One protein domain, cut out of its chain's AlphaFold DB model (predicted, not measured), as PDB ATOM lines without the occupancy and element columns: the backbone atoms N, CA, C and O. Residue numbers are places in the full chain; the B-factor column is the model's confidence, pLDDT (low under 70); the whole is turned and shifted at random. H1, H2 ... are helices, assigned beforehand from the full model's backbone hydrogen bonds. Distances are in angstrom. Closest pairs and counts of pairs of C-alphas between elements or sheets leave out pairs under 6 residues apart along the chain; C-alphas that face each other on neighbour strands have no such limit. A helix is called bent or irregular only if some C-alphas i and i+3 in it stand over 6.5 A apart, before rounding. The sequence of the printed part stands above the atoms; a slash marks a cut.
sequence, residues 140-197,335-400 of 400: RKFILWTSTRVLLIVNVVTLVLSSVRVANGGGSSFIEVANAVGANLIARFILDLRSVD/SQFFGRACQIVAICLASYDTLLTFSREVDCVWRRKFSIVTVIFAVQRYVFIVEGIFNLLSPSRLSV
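Overview. This is residues 140 to 197 and 335 to 400 of the 400 residues of an uncharacterized protein of Steccherinum ochraceum (UniProt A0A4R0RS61). A loose three-helix bundle, H2, H3a and H4 in a triangle, has one more long helix, H1, packed along the outer side of H2, so that H2 is in the middle. H3 bends near its end, its short arm H3b crossing one end of H2, and a tail, residues 393 to 400, sticks out. The printed part has 124 residues with four named helices, H1, H2, H3 and H4 in chain order, and no named strand; its class is all helix. It is only just loose, close to compact, with a radius of gyration of the C-alphas of 16.6 A, and its elongated outline spans 51 by 32 by 23 A.

Along the chain. H1, residues 140 to 166, begins at C-alpha 140 (91.906, 122.085, 43.355) and measures 39.2 A. H2, residues 173 to 196, measures 36.1 A. H3, residues 335 to 366, was assigned as one helix by its hydrogen bonds but is bent: C-alphas 356 and 359 are 7.1 A apart. Its arms are H3a, residues 335 to 356, 31.6 A long from C-alpha 335 (75.212, 152.871, 15.751), and H3b, residues 359 to 366, 10.1 A. H4, residues 372 to 393, measures 30.4 A, ends at C-alpha 393 (62.055, 137.699, 16.937) and has a kink of 26 degrees near residue 381.

Arrangement. H2 is the hub, touching three other helices. H1 and H2 form a helical hairpin with a shallow tilt of 18 degrees; residues 151 to 162 of H1 touch H2, closest at the C-alphas of Thr 158 and Ala 178, 6.0 A. H2 and H3a touch and run the same way at a shallow tilt of 11 degrees, closest at the C-alphas of Val 177 and Ala 346, 4.7 A. H2 and H4 touch, opposite ways at a shallow tilt of 29 degrees, closest at the C-alphas of Ala 183 and Arg 381, 6.4 A. H3a and H4 touch, opposite ways at a steep tilt of 39 degrees, closest at the C-alphas of Ile 347 and Gly 388, 6.1 A. H3b touches H2 about perpendicular, at 74 degrees, with the C-alphas of Arg 194 and Cys 364 closest at 7.0 A. H1 is apart from H3a, H3b and H4. Each O i to N i+4 pair is within hydrogen-bond range in H1, H3a and H3b, against 19 of 20 in H2 and 16 of 18 in H4.

Size, cuts and confidence. The C-alphas farthest apart, of Lys 141 and Ser 399, are 53.3 A apart. Residues 198 to 334 are not printed, and C-alphas 197 and 335 are 47.1 A apart across the cut. Of the links printed whole, H1 to H2 is short and H3 to H4 tight. The mean pLDDT of the printed part is 73.9; 44 residues are under 70, among them residues 154 to 178 and 396 to 400.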
ATOM      1  N   ARG A 140      93.326 121.694  43.249       62.34
ATOM      2  CA  ARG A 140      91.906 122.085  43.355       62.34
ATOM      3  C   ARG A 140      91.743 123.459  43.995       62.34
ATOM      4  O   ARG A 140      90.975 124.271  43.484       62.34
ATOM      5  N   LYS A 141      92.516 123.750  45.050       66.94
ATOM      6  CA  LYS A 141      92.552 125.086  45.665       66.94
ATOM      7  C   LYS A 141      93.030 126.137  44.661       66.94
ATOM      8  O   LYS A 141      92.413 127.192  44.566       66.94
ATOM      9  N   PHE A 142      94.040 125.814  43.849       69.06
ATOM     10  CA  PHE A 142      94.583 126.718  42.830       69.06
ATOM     11  C   PHE A 142      93.610 127.000  41.668       69.06
ATOM     12  O   PHE A 142      93.456 128.150  41.257       69.06
ATOM     13  N   ILE A 143      92.899 125.988  41.158       63.91
ATOM     14  CA  ILE A 143      91.893 126.169  40.092       63.91
ATOM     15  C   ILE A 143      90.699 126.994  40.597       63.91
ATOM     16  O   ILE A 143      90.235 127.907  39.913       63.91
ATOM     17  N   LEU A 144      90.243 126.744  41.828       63.16
ATOM     18  CA  LEU A 144      89.168 127.525  42.440       63.16
ATOM     19  C   LEU A 144      89.599 128.985  42.677       63.16
ATOM     20  O   LEU A 144      88.829 129.917  42.431       63.16
ATOM     21  N   TRP A 145      90.850 129.206  43.091       69.44
ATOM     22  CA  TRP A 145      91.416 130.542  43.291       69.44
ATOM     23  C   TRP A 145      91.593 131.326  41.993       69.44
ATOM     24  O   TRP A 145      91.209 132.495  41.922       69.44
ATOM     25  N   THR A 146      92.135 130.696  40.952       68.31
ATOM     26  CA  THR A 146      92.332 131.342  39.647       68.31
ATOM     27  C   THR A 146      90.995 131.684  38.996       68.31
ATOM     28  O   THR A 146      90.814 132.821  38.563       68.31
ATOM     29  N   SER A 147      90.014 130.776  39.047       64.56
ATOM     30  CA  SER A 147      88.644 131.043  38.588       64.56
ATOM     31  C   SER A 147      88.044 132.259  39.304       64.56
ATOM     32  O   SER A 147      87.537 133.186  38.671       64.56
ATOM     33  N   THR A 148      88.181 132.332  40.631       59.88
ATOM     34  CA  THR A 148      87.625 133.431  41.436       59.88
ATOM     35  C   THR A 148      88.274 134.781  41.161       59.88
ATOM     36  O   THR A 148      87.569 135.787  41.070       59.88
ATOM     37  N   ARG A 149      89.589 134.806  40.940       68.75
ATOM     38  CA  ARG A 149      90.316 136.024  40.564       68.75
ATOM     39  C   ARG A 149      89.925 136.521  39.175       68.75
ATOM     40  O   ARG A 149      89.646 137.705  39.027       68.75
ATOM     41  N   VAL A 150      89.824 135.633  38.183       70.94
ATOM     42  CA  VAL A 150      89.394 136.008  36.823       70.94
ATOM     43  C   VAL A 150      87.961 136.537  36.833       70.94
ATOM     44  O   VAL A 150      87.678 137.553  36.210       70.94
ATOM     45  N   LEU A 151      87.071 135.908  37.600       61.91
ATOM     46  CA  LEU A 151      85.684 136.340  37.763       61.91
ATOM     47  C   LEU A 151      85.562 137.731  38.397       61.91
ATOM     48  O   LEU A 151      84.771 138.550  37.932       61.91
ATOM     49  N   LEU A 152      86.358 138.008  39.430       64.25
ATOM     50  CA  LEU A 152      86.392 139.319  40.069       64.25
ATOM     51  C   LEU A 152      86.962 140.383  39.125       64.25
ATOM     52  O   LEU A 152      86.371 141.448  38.997       64.25
ATOM     53  N   ILE A 153      88.049 140.079  38.409       71.00
ATOM     54  CA  ILE A 153      88.640 140.993  37.422       71.00
ATOM     55  C   ILE A 153      87.638 141.297  36.307       71.00
ATOM     56  O   ILE A 153      87.432 142.464  35.987       71.00
ATOM     57  N   VAL A 154      86.973 140.282  35.748       62.81
ATOM     58  CA  VAL A 154      85.972 140.479  34.692       62.81
ATOM     59  C   VAL A 154      84.807 141.328  35.199       62.81
ATOM     60  O   VAL A 154      84.417 142.245  34.485       62.81
ATOM     61  N   ASN A 155      84.321 141.106  36.427       64.31
ATOM     62  CA  ASN A 155      83.265 141.922  37.039       64.31
ATOM     63  C   ASN A 155      83.690 143.373  37.308       64.31
ATOM     64  O   ASN A 155      82.911 144.298  37.086       64.31
ATOM     65  N   VAL A 156      84.919 143.595  37.778       62.56
ATOM     66  CA  VAL A 156      85.453 144.949  37.984       62.56
ATOM     67  C   VAL A 156      85.601 145.661  36.642       62.56
ATOM     68  O   VAL A 156      85.186 146.809  36.507       62.56
ATOM     69  N   VAL A 157      86.122 144.975  35.623       69.62
ATOM     70  CA  VAL A 157      86.255 145.520  34.269       69.62
ATOM     71  C   VAL A 157      84.887 145.853  33.675       69.62
ATOM     72  O   VAL A 157      84.734 146.933  33.111       69.62
ATOM     73  N   THR A 158      83.868 145.000  33.823       61.06
ATOM     74  CA  THR A 158      82.511 145.332  33.357       61.06
ATOM     75  C   THR A 158      81.900 146.494  34.127       61.06
ATOM     76  O   THR A 158      81.259 147.335  33.502       61.06
ATOM     77  N   LEU A 159      82.138 146.608  35.436       59.59
ATOM     78  CA  LEU A 159      81.659 147.735  36.241       59.59
ATOM     79  C   LEU A 159      82.323 149.060  35.828       59.59
ATOM     80  O   LEU A 159      81.629 150.056  35.631       59.59
ATOM     81  N   VAL A 160      83.641 149.058  35.603       64.31
ATOM     82  CA  VAL A 160      84.396 150.223  35.108       64.31
ATOM     83  C   VAL A 160      83.979 150.590  33.681       64.31
ATOM     84  O   VAL A 160      83.764 151.757  33.370       64.31
ATOM     85  N   LEU A 161      83.804 149.608  32.795       59.75
ATOM     86  CA  LEU A 161      83.334 149.864  31.432       59.75
ATOM     87  C   LEU A 161      81.885 150.363  31.405       59.75
ATOM     88  O   LEU A 161      81.531 151.137  30.516       59.75
ATOM     89  N   SER A 162      81.058 149.950  32.368       57.47
ATOM     90  CA  SER A 162      79.697 150.455  32.541       57.47
ATOM     91  C   SER A 162      79.704 151.919  32.995       57.47
ATOM     92  O   SER A 162      79.052 152.755  32.368       57.47
ATOM     93  N   SER A 163      80.517 152.276  34.000       56.81
ATOM     94  CA  SER A 163      80.594 153.654  34.508       56.81
ATOM     95  C   SER A 163      81.146 154.642  33.472       56.81
ATOM     96  O   SER A 163      80.583 155.721  33.285       56.81
ATOM     97  N   VAL A 164      82.184 154.254  32.724       62.91
ATOM     98  CA  VAL A 164      82.790 155.090  31.671       62.91
ATOM     99  C   VAL A 164      81.837 155.305  30.486       62.91
ATOM    100  O   VAL A 164      81.931 156.310  29.783       62.91
ATOM    101  N   ARG A 165      80.889 154.391  30.246       58.19
ATOM    102  CA  ARG A 165      79.932 154.505  29.132       58.19
ATOM    103  C   ARG A 165      78.744 155.401  29.432       58.19
ATOM    104  O   ARG A 165      78.342 156.137  28.533       58.19
ATOM    105  N   VAL A 166      78.234 155.395  30.667       56.53
ATOM    106  CA  VAL A 166      77.175 156.329  31.097       56.53
ATOM    107  C   VAL A 166      77.606 157.779  30.849       56.53
ATOM    108  O   VAL A 166      76.807 158.584  30.379       56.53
ATOM    109  N   ALA A 167      78.889 158.093  31.052       54.88
ATOM    110  CA  ALA A 167      79.439 159.427  30.816       54.88
ATOM    111  C   ALA A 167      79.511 159.841  29.330       54.88
ATOM    112  O   ALA A 167      79.538 161.029  29.030       54.88
ATOM    113  N   ASN A 168      79.536 158.884  28.394       60.78
ATOM    114  CA  ASN A 168      79.787 159.153  26.974       60.78
ATOM    115  C   ASN A 168      78.524 159.133  26.098       60.78
ATOM    116  O   ASN A 168      78.639 159.198  24.875       60.78
ATOM    117  N   GLY A 169      77.325 158.980  26.678       55.38
ATOM    118  CA  GLY A 169      76.065 158.904  25.919       55.38
ATOM    119  C   GLY A 169      75.998 157.733  24.920       55.38
ATOM    120  O   GLY A 169      75.108 157.677  24.074       55.38
ATOM    121  N   GLY A 170      76.953 156.800  24.997       51.34
ATOM    122  CA  GLY A 170      77.100 155.661  24.100       51.34
ATOM    123  C   GLY A 170      76.281 154.471  24.592       51.34
ATOM    124  O   GLY A 170      76.479 153.996  25.707       51.34
ATOM    125  N   GLY A 171      75.375 153.997  23.733       54.09
ATOM    126  CA  GLY A 171      74.276 153.087  24.058       54.09
ATOM    127  C   GLY A 171      74.601 151.782  24.803       54.09
ATOM    128  O   GLY A 171      75.711 151.240  24.783       54.09
ATOM    129  N   SER A 172      73.529 151.257  25.400       63.88
ATOM    130  CA  SER A 172      73.385 150.081  26.275       63.88
ATOM    131  C   SER A 172      73.925 148.741  25.753       63.88
ATOM    132  O   SER A 172      73.957 147.765  26.494       63.88
ATOM    133  N   SER A 173      74.381 148.651  24.505       68.12
ATOM    134  CA  SER A 173      74.634 147.371  23.823       68.12
ATOM    135  C   SER A 173      75.771 146.540  24.427       68.12
ATOM    136  O   SER A 173      75.808 145.325  24.279       68.12
ATOM    137  N   PHE A 174      76.719 147.173  25.119       66.62
ATOM    138  CA  PHE A 174      77.786 146.444  25.816       66.62
ATOM    139  C   PHE A 174      77.363 145.942  27.195       66.62
ATOM    140  O   PHE A 174      77.906 144.945  27.657       66.62
ATOM    141  N   ILE A 175      76.381 146.593  27.826       67.25
ATOM    142  CA  ILE A 175      75.796 146.114  29.084       67.25
ATOM    143  C   ILE A 175      75.136 144.754  28.840       67.25
ATOM    144  O   ILE A 175      75.276 143.855  29.659       67.25
ATOM    145  N   GLU A 176      74.521 144.550  27.672       68.38
ATOM    146  CA  GLU A 176      73.970 143.246  27.283       68.38
ATOM    147  C   GLU A 176      75.051 142.157  27.204       68.38
ATOM    148  O   GLU A 176      74.871 141.065  27.739       68.38
ATOM    149  N   VAL A 177      76.209 142.461  26.605       69.56
ATOM    150  CA  VAL A 177      77.348 141.527  26.544       69.56
ATOM    151  C   VAL A 177      77.899 141.250  27.944       69.56
ATOM    152  O   VAL A 177      78.158 140.100  28.291       69.56
ATOM    153  N   ALA A 178      78.057 142.290  28.764       69.12
ATOM    154  CA  ALA A 178      78.522 142.174  30.141       69.12
ATOM    155  C   ALA A 178      77.588 141.298  30.991       69.12
ATOM    156  O   ALA A 178      78.061 140.421  31.713       69.12
ATOM    157  N   ASN A 179      76.274 141.485  30.852       70.94
ATOM    158  CA  ASN A 179      75.257 140.689  31.533       70.94
ATOM    159  C   ASN A 179      75.290 139.225  31.074       70.94
ATOM    160  O   ASN A 179      75.257 138.331  31.918       70.94
ATOM    161  N   ALA A 180      75.432 138.974  29.767       71.69
ATOM    162  CA  ALA A 180      75.567 137.622  29.221       71.69
ATOM    163  C   ALA A 180      76.795 136.894  29.790       71.69
ATOM    164  O   ALA A 180      76.710 135.754  30.250       71.69
ATOM    165  N   VAL A 181      77.945 137.575  29.794       73.75
ATOM    166  CA  VAL A 181      79.195 137.037  30.341       73.75
ATOM    167  C   VAL A 181      79.057 136.792  31.843       73.75
ATOM    168  O   VAL A 181      79.431 135.718  32.310       73.75
ATOM    169  N   GLY A 182      78.472 137.735  32.585       72.38
ATOM    170  CA  GLY A 182      78.203 137.607  34.016       72.38
ATOM    171  C   GLY A 182      77.332 136.394  34.341       72.38
ATOM    172  O   GLY A 182      77.717 135.578  35.173       72.38
ATOM    173  N   ALA A 183      76.210 136.210  33.643       69.81
ATOM    174  CA  ALA A 183      75.308 135.077  33.856       69.81
ATOM    175  C   ALA A 183      76.003 133.716  33.642       69.81
ATOM    176  O   ALA A 183      75.877 132.815  34.472       69.81
ATOM    177  N   ASN A 184      76.808 133.585  32.584       69.56
ATOM    178  CA  ASN A 184      77.579 132.364  32.303       69.56
ATOM    179  C   ASN A 184      78.615 132.061  33.395       69.56
ATOM    180  O   ASN A 184      78.794 130.928  33.848       69.56
ATOM    181  N   LEU A 185      79.293 133.109  33.844       73.19
ATOM    182  CA  LEU A 185      80.302 133.060  34.890       73.19
ATOM    183  C   LEU A 185      79.715 132.638  36.249       73.19
ATOM    184  O   LEU A 185      80.302 131.815  36.955       73.19
ATOM    185  N   ILE A 186      78.529 133.148  36.578       71.00
ATOM    186  CA  ILE A 186      77.731 132.757  37.747       71.00
ATOM    187  C   ILE A 186      77.336 131.281  37.649       71.00
ATOM    188  O   ILE A 186      77.555 130.521  38.596       71.00
ATOM    189  N   ALA A 187      76.811 130.856  36.498       71.50
ATOM    190  CA  ALA A 187      76.376 129.480  36.295       71.50
ATOM    191  C   ALA A 187      77.527 128.480  36.491       71.50
ATOM    192  O   ALA A 187      77.377 127.491  37.212       71.50
ATOM    193  N   ARG A 188      78.710 128.777  35.933       75.31
ATOM    194  CA  ARG A 188      79.918 127.963  36.148       75.31
ATOM    195  C   ARG A 188      80.323 127.884  37.613       75.31
ATOM    196  O   ARG A 188      80.656 126.799  38.077       75.31
ATOM    197  N   PHE A 189      80.258 128.992  38.347       75.75
ATOM    198  CA  PHE A 189      80.596 128.990  39.769       75.75
ATOM    199  C   PHE A 189      79.665 128.085  40.592       75.75
ATOM    200  O   PHE A 189      80.142 127.329  41.434       75.75
ATOM    201  N   ILE A 190      78.352 128.108  40.328       72.75
ATOM    202  CA  ILE A 190      77.389 127.229  41.019       72.75
ATOM    203  C   ILE A 190      77.673 125.756  40.705       72.75
ATOM    204  O   ILE A 190      77.635 124.918  41.609       72.75
ATOM    205  N   LEU A 191      77.961 125.437  39.440       75.25
ATOM    206  CA  LEU A 191      78.296 124.073  39.027       75.25
ATOM    207  C   LEU A 191      79.589 123.586  39.692       75.25
ATOM    208  O   LEU A 191      79.632 122.454  40.173       75.25
ATOM    209  N   ASP A 192      80.607 124.444  39.786       74.25
ATOM    210  CA  ASP A 192      81.854 124.112  40.475       74.25
ATOM    211  C   ASP A 192      81.618 123.865  41.971       74.25
ATOM    212  O   ASP A 192      82.086 122.846  42.481       74.25
ATOM    213  N   LEU A 193      80.829 124.709  42.655       72.25
ATOM    214  CA  LEU A 193      80.467 124.493  44.064       72.25
ATOM    215  C   LEU A 193      79.769 123.144  44.281       72.25
ATOM    216  O   LEU A 193      80.102 122.425  45.219       72.25
ATOM    217  N   ARG A 194      78.833 122.771  43.401       71.06
ATOM    218  CA  ARG A 194      78.116 121.490  43.513       71.06
ATOM    219  C   ARG A 194      78.987 120.282  43.190       71.06
ATOM    220  O   ARG A 194      78.777 119.223  43.763       71.06
ATOM    221  N   SER A 195      79.965 120.425  42.299       76.00
ATOM    222  CA  SER A 195      80.861 119.317  41.948       76.00
ATOM    223  C   SER A 195      81.742 118.861  43.118       76.00
ATOM    224  O   SER A 195      82.161 117.704  43.157       76.00
ATOM    225  N   VAL A 196      82.012 119.757  44.074       73.00
ATOM    226  CA  VAL A 196      82.795 119.453  45.279       73.00
ATOM    227  C   VAL A 196      81.979 118.629  46.281       73.00
ATOM    228  O   VAL A 196      82.546 117.763  46.933       73.00
ATOM    229  N   ASP A 197      80.657 118.815  46.332       71.50
ATOM    230  CA  ASP A 197      79.733 118.146  47.270       71.50
ATOM    231  C   ASP A 197      79.567 116.630  47.012       71.50
ATOM    232  O   ASP A 197      79.048 115.903  47.849       71.50
ATOM    233  N   SER A 335      75.490 153.153  14.339       75.38
ATOM    234  CA  SER A 335      75.212 152.871  15.751       75.38
ATOM    235  C   SER A 335      74.168 151.767  15.936       75.38
ATOM    236  O   SER A 335      74.336 150.909  16.804       75.38
ATOM    237  N   GLN A 336      73.127 151.731  15.096       79.94
ATOM    238  CA  GLN A 336      72.119 150.670  15.120       79.94
ATOM    239  C   GLN A 336      72.708 149.329  14.692       79.94
ATOM    240  O   GLN A 336      72.441 148.313  15.336       79.94
ATOM    241  N   PHE A 337      73.543 149.325  13.649       83.38
ATOM    242  CA  PHE A 337      74.230 148.113  13.208       83.38
ATOM    243  C   PHE A 337      75.122 147.540  14.316       83.38
ATOM    244  O   PHE A 337      75.029 146.356  14.639       83.38
ATOM    245  N   PHE A 338      75.944 148.387  14.945       79.62
ATOM    246  CA  PHE A 338      76.829 147.961  16.027       79.62
ATOM    247  C   PHE A 338      76.048 147.405  17.223       79.62
ATOM    248  O   PHE A 338      76.391 146.343  17.742       79.62
ATOM    249  N   GLY A 339      74.958 148.072  17.618       79.06
ATOM    250  CA  GLY A 339      74.103 147.597  18.702       79.06
ATOM    251  C   GLY A 339      73.511 146.214  18.424       79.06
ATOM    252  O   GLY A 339      73.595 145.331  19.276       79.06
ATOM    253  N   ARG A 340      72.999 145.992  17.203       80.75
ATOM    254  CA  ARG A 340      72.471 144.685  16.774       80.75
ATOM    255  C   ARG A 340      73.552 143.604  16.765       80.75
ATOM    256  O   ARG A 340      73.310 142.497  17.236       80.75
ATOM    257  N   ALA A 341      74.750 143.920  16.273       80.81
ATOM    258  CA  ALA A 341      75.862 142.972  16.253       80.81
ATOM    259  C   ALA A 341      76.276 142.547  17.673       80.81
ATOM    260  O   ALA A 341      76.450 141.357  17.926       80.81
ATOM    261  N   CYS A 342      76.384 143.491  18.615       78.50
ATOM    262  CA  CYS A 342      76.691 143.186  20.015       78.50
ATOM    263  C   CYS A 342      75.624 142.303  20.666       78.50
ATOM    264  O   CYS A 342      75.975 141.342  21.349       78.50
ATOM    265  N   GLN A 343      74.347 142.591  20.416       82.00
ATOM    266  CA  GLN A 343      73.236 141.804  20.941       82.00
ATOM    267  C   GLN A 343      73.274 140.356  20.433       82.00
ATOM    268  O   GLN A 343      73.171 139.417  21.221       82.00
ATOM    269  N   ILE A 344      73.499 140.155  19.128       83.00
ATOM    270  CA  ILE A 344      73.634 138.812  18.542       83.00
ATOM    271  C   ILE A 344      74.819 138.073  19.174       83.00
ATOM    272  O   ILE A 344      74.670 136.929  19.596       83.00
ATOM    273  N   VAL A 345      75.980 138.727  19.299       83.75
ATOM    274  CA  VAL A 345      77.168 138.120  19.922       83.75
ATOM    275  C   VAL A 345      76.895 137.728  21.377       83.75
ATOM    276  O   VAL A 345      77.272 136.630  21.781       83.75
ATOM    277  N   ALA A 346      76.210 138.579  22.148       82.50
ATOM    278  CA  ALA A 346      75.834 138.286  23.530       82.50
ATOM    279  C   ALA A 346      74.950 137.032  23.627       82.50
ATOM    280  O   ALA A 346      75.228 136.141  24.429       82.50
ATOM    281  N   ILE A 347      73.928 136.929  22.772       82.94
ATOM    282  CA  ILE A 347      72.998 135.791  22.741       82.94
ATOM    283  C   ILE A 347      73.711 134.514  22.289       82.94
ATOM    284  O   ILE A 347      73.518 133.460  22.898       82.94
ATOM    285  N   CYS A 348      74.567 134.593  21.265       85.00
ATOM    286  CA  CYS A 348      75.356 133.455  20.798       85.00
ATOM    287  C   CYS A 348      76.289 132.936  21.892       85.00
ATOM    288  O   CYS A 348      76.371 131.729  22.102       85.00
ATOM    289  N   LEU A 349      76.961 133.833  22.615       81.75
ATOM    290  CA  LEU A 349      77.890 133.468  23.680       81.75
ATOM    291  C   LEU A 349      77.160 132.895  24.907       81.75
ATOM    292  O   LEU A 349      77.611 131.901  25.475       81.75
ATOM    293  N   ALA A 350      76.004 133.457  25.281       82.00
ATOM    294  CA  ALA A 350      75.135 132.912  26.329       82.00
ATOM    295  C   ALA A 350      74.595 131.516  25.972       82.00
ATOM    296  O   ALA A 350      74.652 130.587  26.779       82.00
ATOM    297  N   SER A 351      74.125 131.345  24.735       83.62
ATOM    298  CA  SER A 351      73.597 130.069  24.242       83.62
ATOM    299  C   SER A 351      74.690 129.007  24.151       83.62
ATOM    300  O   SER A 351      74.501 127.890  24.620       83.62
ATOM    301  N   TYR A 352      75.857 129.358  23.606       85.19
ATOM    302  CA  TYR A 352      76.992 128.447  23.481       85.19
ATOM    303  C   TYR A 352      77.483 127.945  24.843       85.19
ATOM    304  O   TYR A 352      77.680 126.745  25.030       85.19
ATOM    305  N   ASP A 353      77.623 128.839  25.822       85.06
ATOM    306  CA  ASP A 353      78.016 128.449  27.178       85.06
ATOM    307  C   ASP A 353      76.961 127.571  27.864       85.06
ATOM    308  O   ASP A 353      77.291 126.601  28.555       85.06
ATOM    309  N   THR A 354      75.682 127.867  27.621       84.81
ATOM    310  CA  THR A 354      74.568 127.046  28.104       84.81
ATOM    311  C   THR A 354      74.637 125.643  27.526       84.81
ATOM    312  O   THR A 354      74.587 124.690  28.292       84.81
ATOM    313  N   LEU A 355      74.882 125.493  26.223       86.25
ATOM    314  CA  LEU A 355      75.060 124.181  25.596       86.25
ATOM    315  C   LEU A 355      76.268 123.422  26.162       86.25
ATOM    316  O   LEU A 355      76.156 122.236  26.463       86.25
ATOM    317  N   LEU A 356      77.404 124.100  26.369       81.94
ATOM    318  CA  LEU A 356      78.603 123.473  26.939       81.94
ATOM    319  C   LEU A 356      78.408 122.996  28.382       81.94
ATOM    320  O   LEU A 356      79.010 122.010  28.800       81.94
ATOM    321  N   THR A 357      77.604 123.709  29.163       85.06
ATOM    322  CA  THR A 357      77.378 123.381  30.577       85.06
ATOM    323  C   THR A 357      76.133 122.529  30.807       85.06
ATOM    324  O   THR A 357      76.015 121.940  31.880       85.06
ATOM    325  N   PHE A 358      75.268 122.381  29.799       89.06
ATOM    326  CA  PHE A 358      74.001 121.659  29.892       89.06
ATOM    327  C   PHE A 358      74.170 120.217  30.371       89.06
ATOM    328  O   PHE A 358      73.435 119.783  31.248       89.06
ATOM    329  N   SER A 359      75.174 119.484  29.873       86.69
ATOM    330  CA  SER A 359      75.411 118.098  30.311       86.69
ATOM    331  C   SER A 359      75.655 118.009  31.822       86.69
ATOM    332  O   SER A 359      75.001 117.226  32.504       86.69
ATOM    333  N   ARG A 360      76.520 118.874  32.367       82.69
ATOM    334  CA  ARG A 360      76.801 118.920  33.813       82.69
ATOM    335  C   ARG A 360      75.591 119.419  34.602       82.69
ATOM    336  O   ARG A 360      75.374 119.021  35.740       82.69
ATOM    337  N   GLU A 361      74.806 120.306  34.003       87.31
ATOM    338  CA  GLU A 361      73.597 120.847  34.605       87.31
ATOM    339  C   GLU A 361      72.514 119.776  34.762       87.31
ATOM    340  O   GLU A 361      71.933 119.654  35.839       87.31
ATOM    341  N   VAL A 362      72.272 118.965  33.729       89.88
ATOM    342  CA  VAL A 362      71.320 117.846  33.776       89.88
ATOM    343  C   VAL A 362      71.664 116.901  34.925       89.88
ATOM    344  O   VAL A 362      70.795 116.573  35.737       89.88
ATOM    345  N   ASP A 363      72.941 116.561  35.073       85.00
ATOM    346  CA  ASP A 363      73.392 115.654  36.125       85.00
ATOM    347  C   ASP A 363      73.298 116.269  37.531       85.00
ATOM    348  O   ASP A 363      72.813 115.619  38.458       85.00
ATOM    349  N   CYS A 364      73.722 117.525  37.713       80.38
ATOM    350  CA  CYS A 364      73.820 118.148  39.041       80.38
ATOM    351  C   CYS A 364      72.552 118.876  39.512       80.38
ATOM    352  O   CYS A 364      72.381 119.132  40.710       80.38
ATOM    353  N   VAL A 365      71.702 119.314  38.587       85.19
ATOM    354  CA  VAL A 365      70.540 120.166  38.872       85.19
ATOM    355  C   VAL A 365      69.251 119.404  38.631       85.19
ATOM    356  O   VAL A 365      68.397 119.384  39.517       85.19
ATOM    357  N   TRP A 366      69.127 118.759  37.473       88.00
ATOM    358  CA  TRP A 366      67.863 118.169  37.036       88.00
ATOM    359  C   TRP A 366      67.608 116.777  37.617       88.00
ATOM    360  O   TRP A 366      66.454 116.419  37.833       88.00
ATOM    361  N   ARG A 367      68.653 116.009  37.955       87.00
ATOM    362  CA  ARG A 367      68.483 114.727  38.670       87.00
ATOM    363  C   ARG A 367      68.204 114.879  40.171       87.00
ATOM    364  O   ARG A 367      67.840 113.897  40.815       87.00
ATOM    365  N   ARG A 368      68.374 116.073  40.758       81.56
ATOM    366  CA  ARG A 368      68.179 116.312  42.202       81.56
ATOM    367  C   ARG A 368      66.753 116.794  42.493       81.56
ATOM    368  O   ARG A 368      66.086 117.360  41.632       81.56
ATOM    369  N   LYS A 369      66.282 116.589  43.731       89.94
ATOM    370  CA  LYS A 369      64.980 117.097  44.195       89.94
ATOM    371  C   LYS A 369      64.895 118.609  43.959       89.94
ATOM    372  O   LYS A 369      65.831 119.343  44.284       89.94
ATOM    373  N   PHE A 370      63.779 119.045  43.387       88.75
ATOM    374  CA  PHE A 370      63.545 120.435  43.015       88.75
ATOM    375  C   PHE A 370      63.714 121.349  44.239       88.75
ATOM    376  O   PHE A 370      63.074 121.149  45.268       88.75
ATOM    377  N   SER A 371      64.615 122.326  44.144       87.06
ATOM    378  CA  SER A 371      64.941 123.272  45.217       87.06
ATOM    379  C   SER A 371      64.732 124.700  44.720       87.06
ATOM    380  O   SER A 371      64.900 124.972  43.531       87.06
ATOM    381  N   ILE A 372      64.439 125.636  45.626       79.44
ATOM    382  CA  ILE A 372      64.350 127.076  45.320       79.44
ATOM    383  C   ILE A 372      65.617 127.566  44.602       79.44
ATOM    384  O   ILE A 372      65.536 128.362  43.669       79.44
ATOM    385  N   VAL A 373      66.788 127.027  44.958       75.62
ATOM    386  CA  VAL A 373      68.061 127.356  44.297       75.62
ATOM    387  C   VAL A 373      68.037 126.980  42.812       75.62
ATOM    388  O   VAL A 373      68.553 127.724  41.984       75.62
ATOM    389  N   THR A 374      67.414 125.851  42.463       82.06
ATOM    390  CA  THR A 374      67.243 125.416  41.070       82.06
ATOM    391  C   THR A 374      66.341 126.376  40.298       82.06
ATOM    392  O   THR A 374      66.654 126.707  39.160       82.06
ATOM    393  N   VAL A 375      65.272 126.884  40.922       82.25
ATOM    394  CA  VAL A 375      64.387 127.883  40.299       82.25
ATOM    395  C   VAL A 375      65.135 129.185  40.045       82.25
ATOM    396  O   VAL A 375      65.093 129.693  38.932       82.25
ATOM    397  N   ILE A 376      65.862 129.705  41.039       75.25
ATOM    398  CA  ILE A 376      66.639 130.948  40.893       75.25
ATOM    399  C   ILE A 376      67.684 130.799  39.786       75.25
ATOM    400  O   ILE A 376      67.809 131.680  38.938       75.25
ATOM    401  N   PHE A 377      68.390 129.667  39.764       79.38
ATOM    402  CA  PHE A 377      69.367 129.348  38.730       79.38
ATOM    403  C   PHE A 377      68.727 129.306  37.334       79.38
ATOM    404  O   PHE A 377      69.212 129.966  36.414       79.38
ATOM    405  N   ALA A 378      67.613 128.584  37.180       83.44
ATOM    406  CA  ALA A 378      66.916 128.466  35.905       83.44
ATOM    407  C   ALA A 378      66.360 129.819  35.439       83.44
ATOM    408  O   ALA A 378      66.517 130.187  34.277       83.44
ATOM    409  N   VAL A 379      65.768 130.600  36.344       77.75
ATOM    410  CA  VAL A 379      65.243 131.934  36.038       77.75
ATOM    411  C   VAL A 379      66.374 132.864  35.607       77.75
ATOM    412  O   VAL A 379      66.282 133.450  34.536       77.75
ATOM    413  N   GLN A 380      67.472 132.961  36.363       71.31
ATOM    414  CA  GLN A 380      68.598 133.823  35.979       71.31
ATOM    415  C   GLN A 380      69.189 133.443  34.619       71.31
ATOM    416  O   GLN A 380      69.531 134.324  33.832       71.31
ATOM    417  N   ARG A 381      69.305 132.143  34.332       82.62
ATOM    418  CA  ARG A 381      69.954 131.664  33.112       82.62
ATOM    419  C   ARG A 381      69.048 131.740  31.886       82.62
ATOM    420  O   ARG A 381      69.436 132.294  30.859       82.62
ATOM    421  N   TYR A 382      67.846 131.180  31.978       85.31
ATOM    422  CA  TYR A 382      66.967 131.017  30.824       85.31
ATOM    423  C   TYR A 382      66.168 132.276  30.506       85.31
ATOM    424  O   TYR A 382      65.905 132.512  29.330       85.31
ATOM    425  N   VAL A 383      65.840 133.125  31.489       78.25
ATOM    426  CA  VAL A 383      65.130 134.387  31.203       78.25
ATOM    427  C   VAL A 383      65.970 135.286  30.304       78.25
ATOM    428  O   VAL A 383      65.429 135.840  29.355       78.25
ATOM    429  N   PHE A 384      67.288 135.358  30.517       76.56
ATOM    430  CA  PHE A 384      68.169 136.162  29.667       76.56
ATOM    431  C   PHE A 384      68.194 135.668  28.210       76.56
ATOM    432  O   PHE A 384      68.101 136.459  27.272       76.56
ATOM    433  N   ILE A 385      68.273 134.349  28.006       82.88
ATOM    434  CA  ILE A 385      68.259 133.745  26.663       82.88
ATOM    435  C   ILE A 385      66.908 133.988  25.990       82.88
ATOM    436  O   ILE A 385      66.855 134.406  24.835       82.88
ATOM    437  N   VAL A 386      65.817 133.759  26.720       83.62
ATOM    438  CA  VAL A 386      64.449 133.939  26.230       83.62
ATOM    439  C   VAL A 386      64.187 135.401  25.872       83.62
ATOM    440  O   VAL A 386      63.668 135.676  24.793       83.62
ATOM    441  N   GLU A 387      64.605 136.347  26.712       80.88
ATOM    442  CA  GLU A 387      64.520 137.780  26.425       80.88
ATOM    443  C   GLU A 387      65.333 138.151  25.178       80.88
ATOM    444  O   GLU A 387      64.840 138.865  24.302       80.88
ATOM    445  N   GLY A 388      66.553 137.622  25.046       81.69
ATOM    446  CA  GLY A 388      67.378 137.794  23.851       81.69
ATOM    447  C   GLY A 388      66.677 137.300  22.582       81.69
ATOM    448  O   GLY A 388      66.611 138.021  21.585       81.69
ATOM    449  N   ILE A 389      66.079 136.109  22.634       86.12
ATOM    450  CA  ILE A 389      65.326 135.524  21.519       86.12
ATOM    451  C   ILE A 389      64.086 136.366  21.193       86.12
ATOM    452  O   ILE A 389      63.861 136.686  20.029       86.12
ATOM    453  N   PHE A 390      63.303 136.794  22.187       85.00
ATOM    454  CA  PHE A 390      62.135 137.654  21.959       85.00
ATOM    455  C   PHE A 390      62.506 139.008  21.345       85.00
ATOM    456  O   PHE A 390      61.763 139.539  20.510       85.00
ATOM    457  N   ASN A 391      63.657 139.564  21.727       79.31
ATOM    458  CA  ASN A 391      64.179 140.792  21.137       79.31
ATOM    459  C   ASN A 391      64.612 140.596  19.677       79.31
ATOM    460  O   ASN A 391      64.378 141.493  18.865       79.31
ATOM    461  N   LEU A 392      65.177 139.433  19.330       82.38
ATOM    462  CA  LEU A 392      65.517 139.074  17.948       82.38
ATOM    463  C   LEU A 392      64.278 138.780  17.088       82.38
ATOM    464  O   LEU A 392      64.247 139.157  15.920       82.38
ATOM    465  N   LEU A 393      63.258 138.130  17.657       84.94
ATOM    466  CA  LEU A 393      62.055 137.699  16.937       84.94
ATOM    467  C   LEU A 393      60.987 138.791  16.790       84.94
ATOM    468  O   LEU A 393      60.059 138.614  16.003       84.94
ATOM    469  N   SER A 394      61.073 139.905  17.527       84.94
ATOM    470  CA  SER A 394      60.067 140.975  17.456       84.94
ATOM    471  C   SER A 394      59.948 141.551  16.031       84.94
ATOM    472  O   SER A 394      60.864 142.249  15.584       84.94
ATOM    473  N   PRO A 395      58.807 141.353  15.330       72.88
ATOM    474  CA  PRO A 395      58.634 141.724  13.917       72.88
ATOM    475  C   PRO A 395      58.809 143.219  13.648       72.88
ATOM    476  O   PRO A 395      59.246 143.623  12.575       72.88
ATOM    477  N   SER A 396      58.540 144.048  14.657       64.88
ATOM    478  CA  SER A 396      58.739 145.498  14.626       64.88
ATOM    479  C   SER A 396      60.198 145.928  14.415       64.88
ATOM    480  O   SER A 396      60.452 147.106  14.189       64.88
ATOM    481  N   ARG A 397      61.166 145.003  14.485       56.19
ATOM    482  CA  ARG A 397      62.589 145.249  14.189       56.19
ATOM    483  C   ARG A 397      62.996 144.850  12.762       56.19
ATOM    484  O   ARG A 397      64.065 145.275  12.320       56.19
ATOM    485  N   LEU A 398      62.175 144.038  12.088       55.56
ATOM    486  CA  LEU A 398      62.421 143.487  10.748       55.56
ATOM    487  C   LEU A 398      61.748 144.297   9.630       55.56
ATOM    488  O   LEU A 398      62.082 144.099   8.471       55.56
ATOM    489  N   SER A 399      60.822 145.203   9.961       51.69
ATOM    490  CA  SER A 399      60.076 146.008   8.983       51.69
ATOM    491  C   SER A 399      60.690 147.390   8.700       51.69
ATOM    492  O   SER A 399      59.942 148.311   8.373       51.69
ATOM    493  N   VAL A 400      62.001 147.563   8.901       48.72
ATOM    494  CA  VAL A 400      62.732 148.799   8.557       48.72
ATOM    495  C   VAL A 400      63.594 148.551   7.341       48.72
ATOM    496  O   VAL A 400      64.357 147.559   7.396       48.72
TER     497      VAL A 400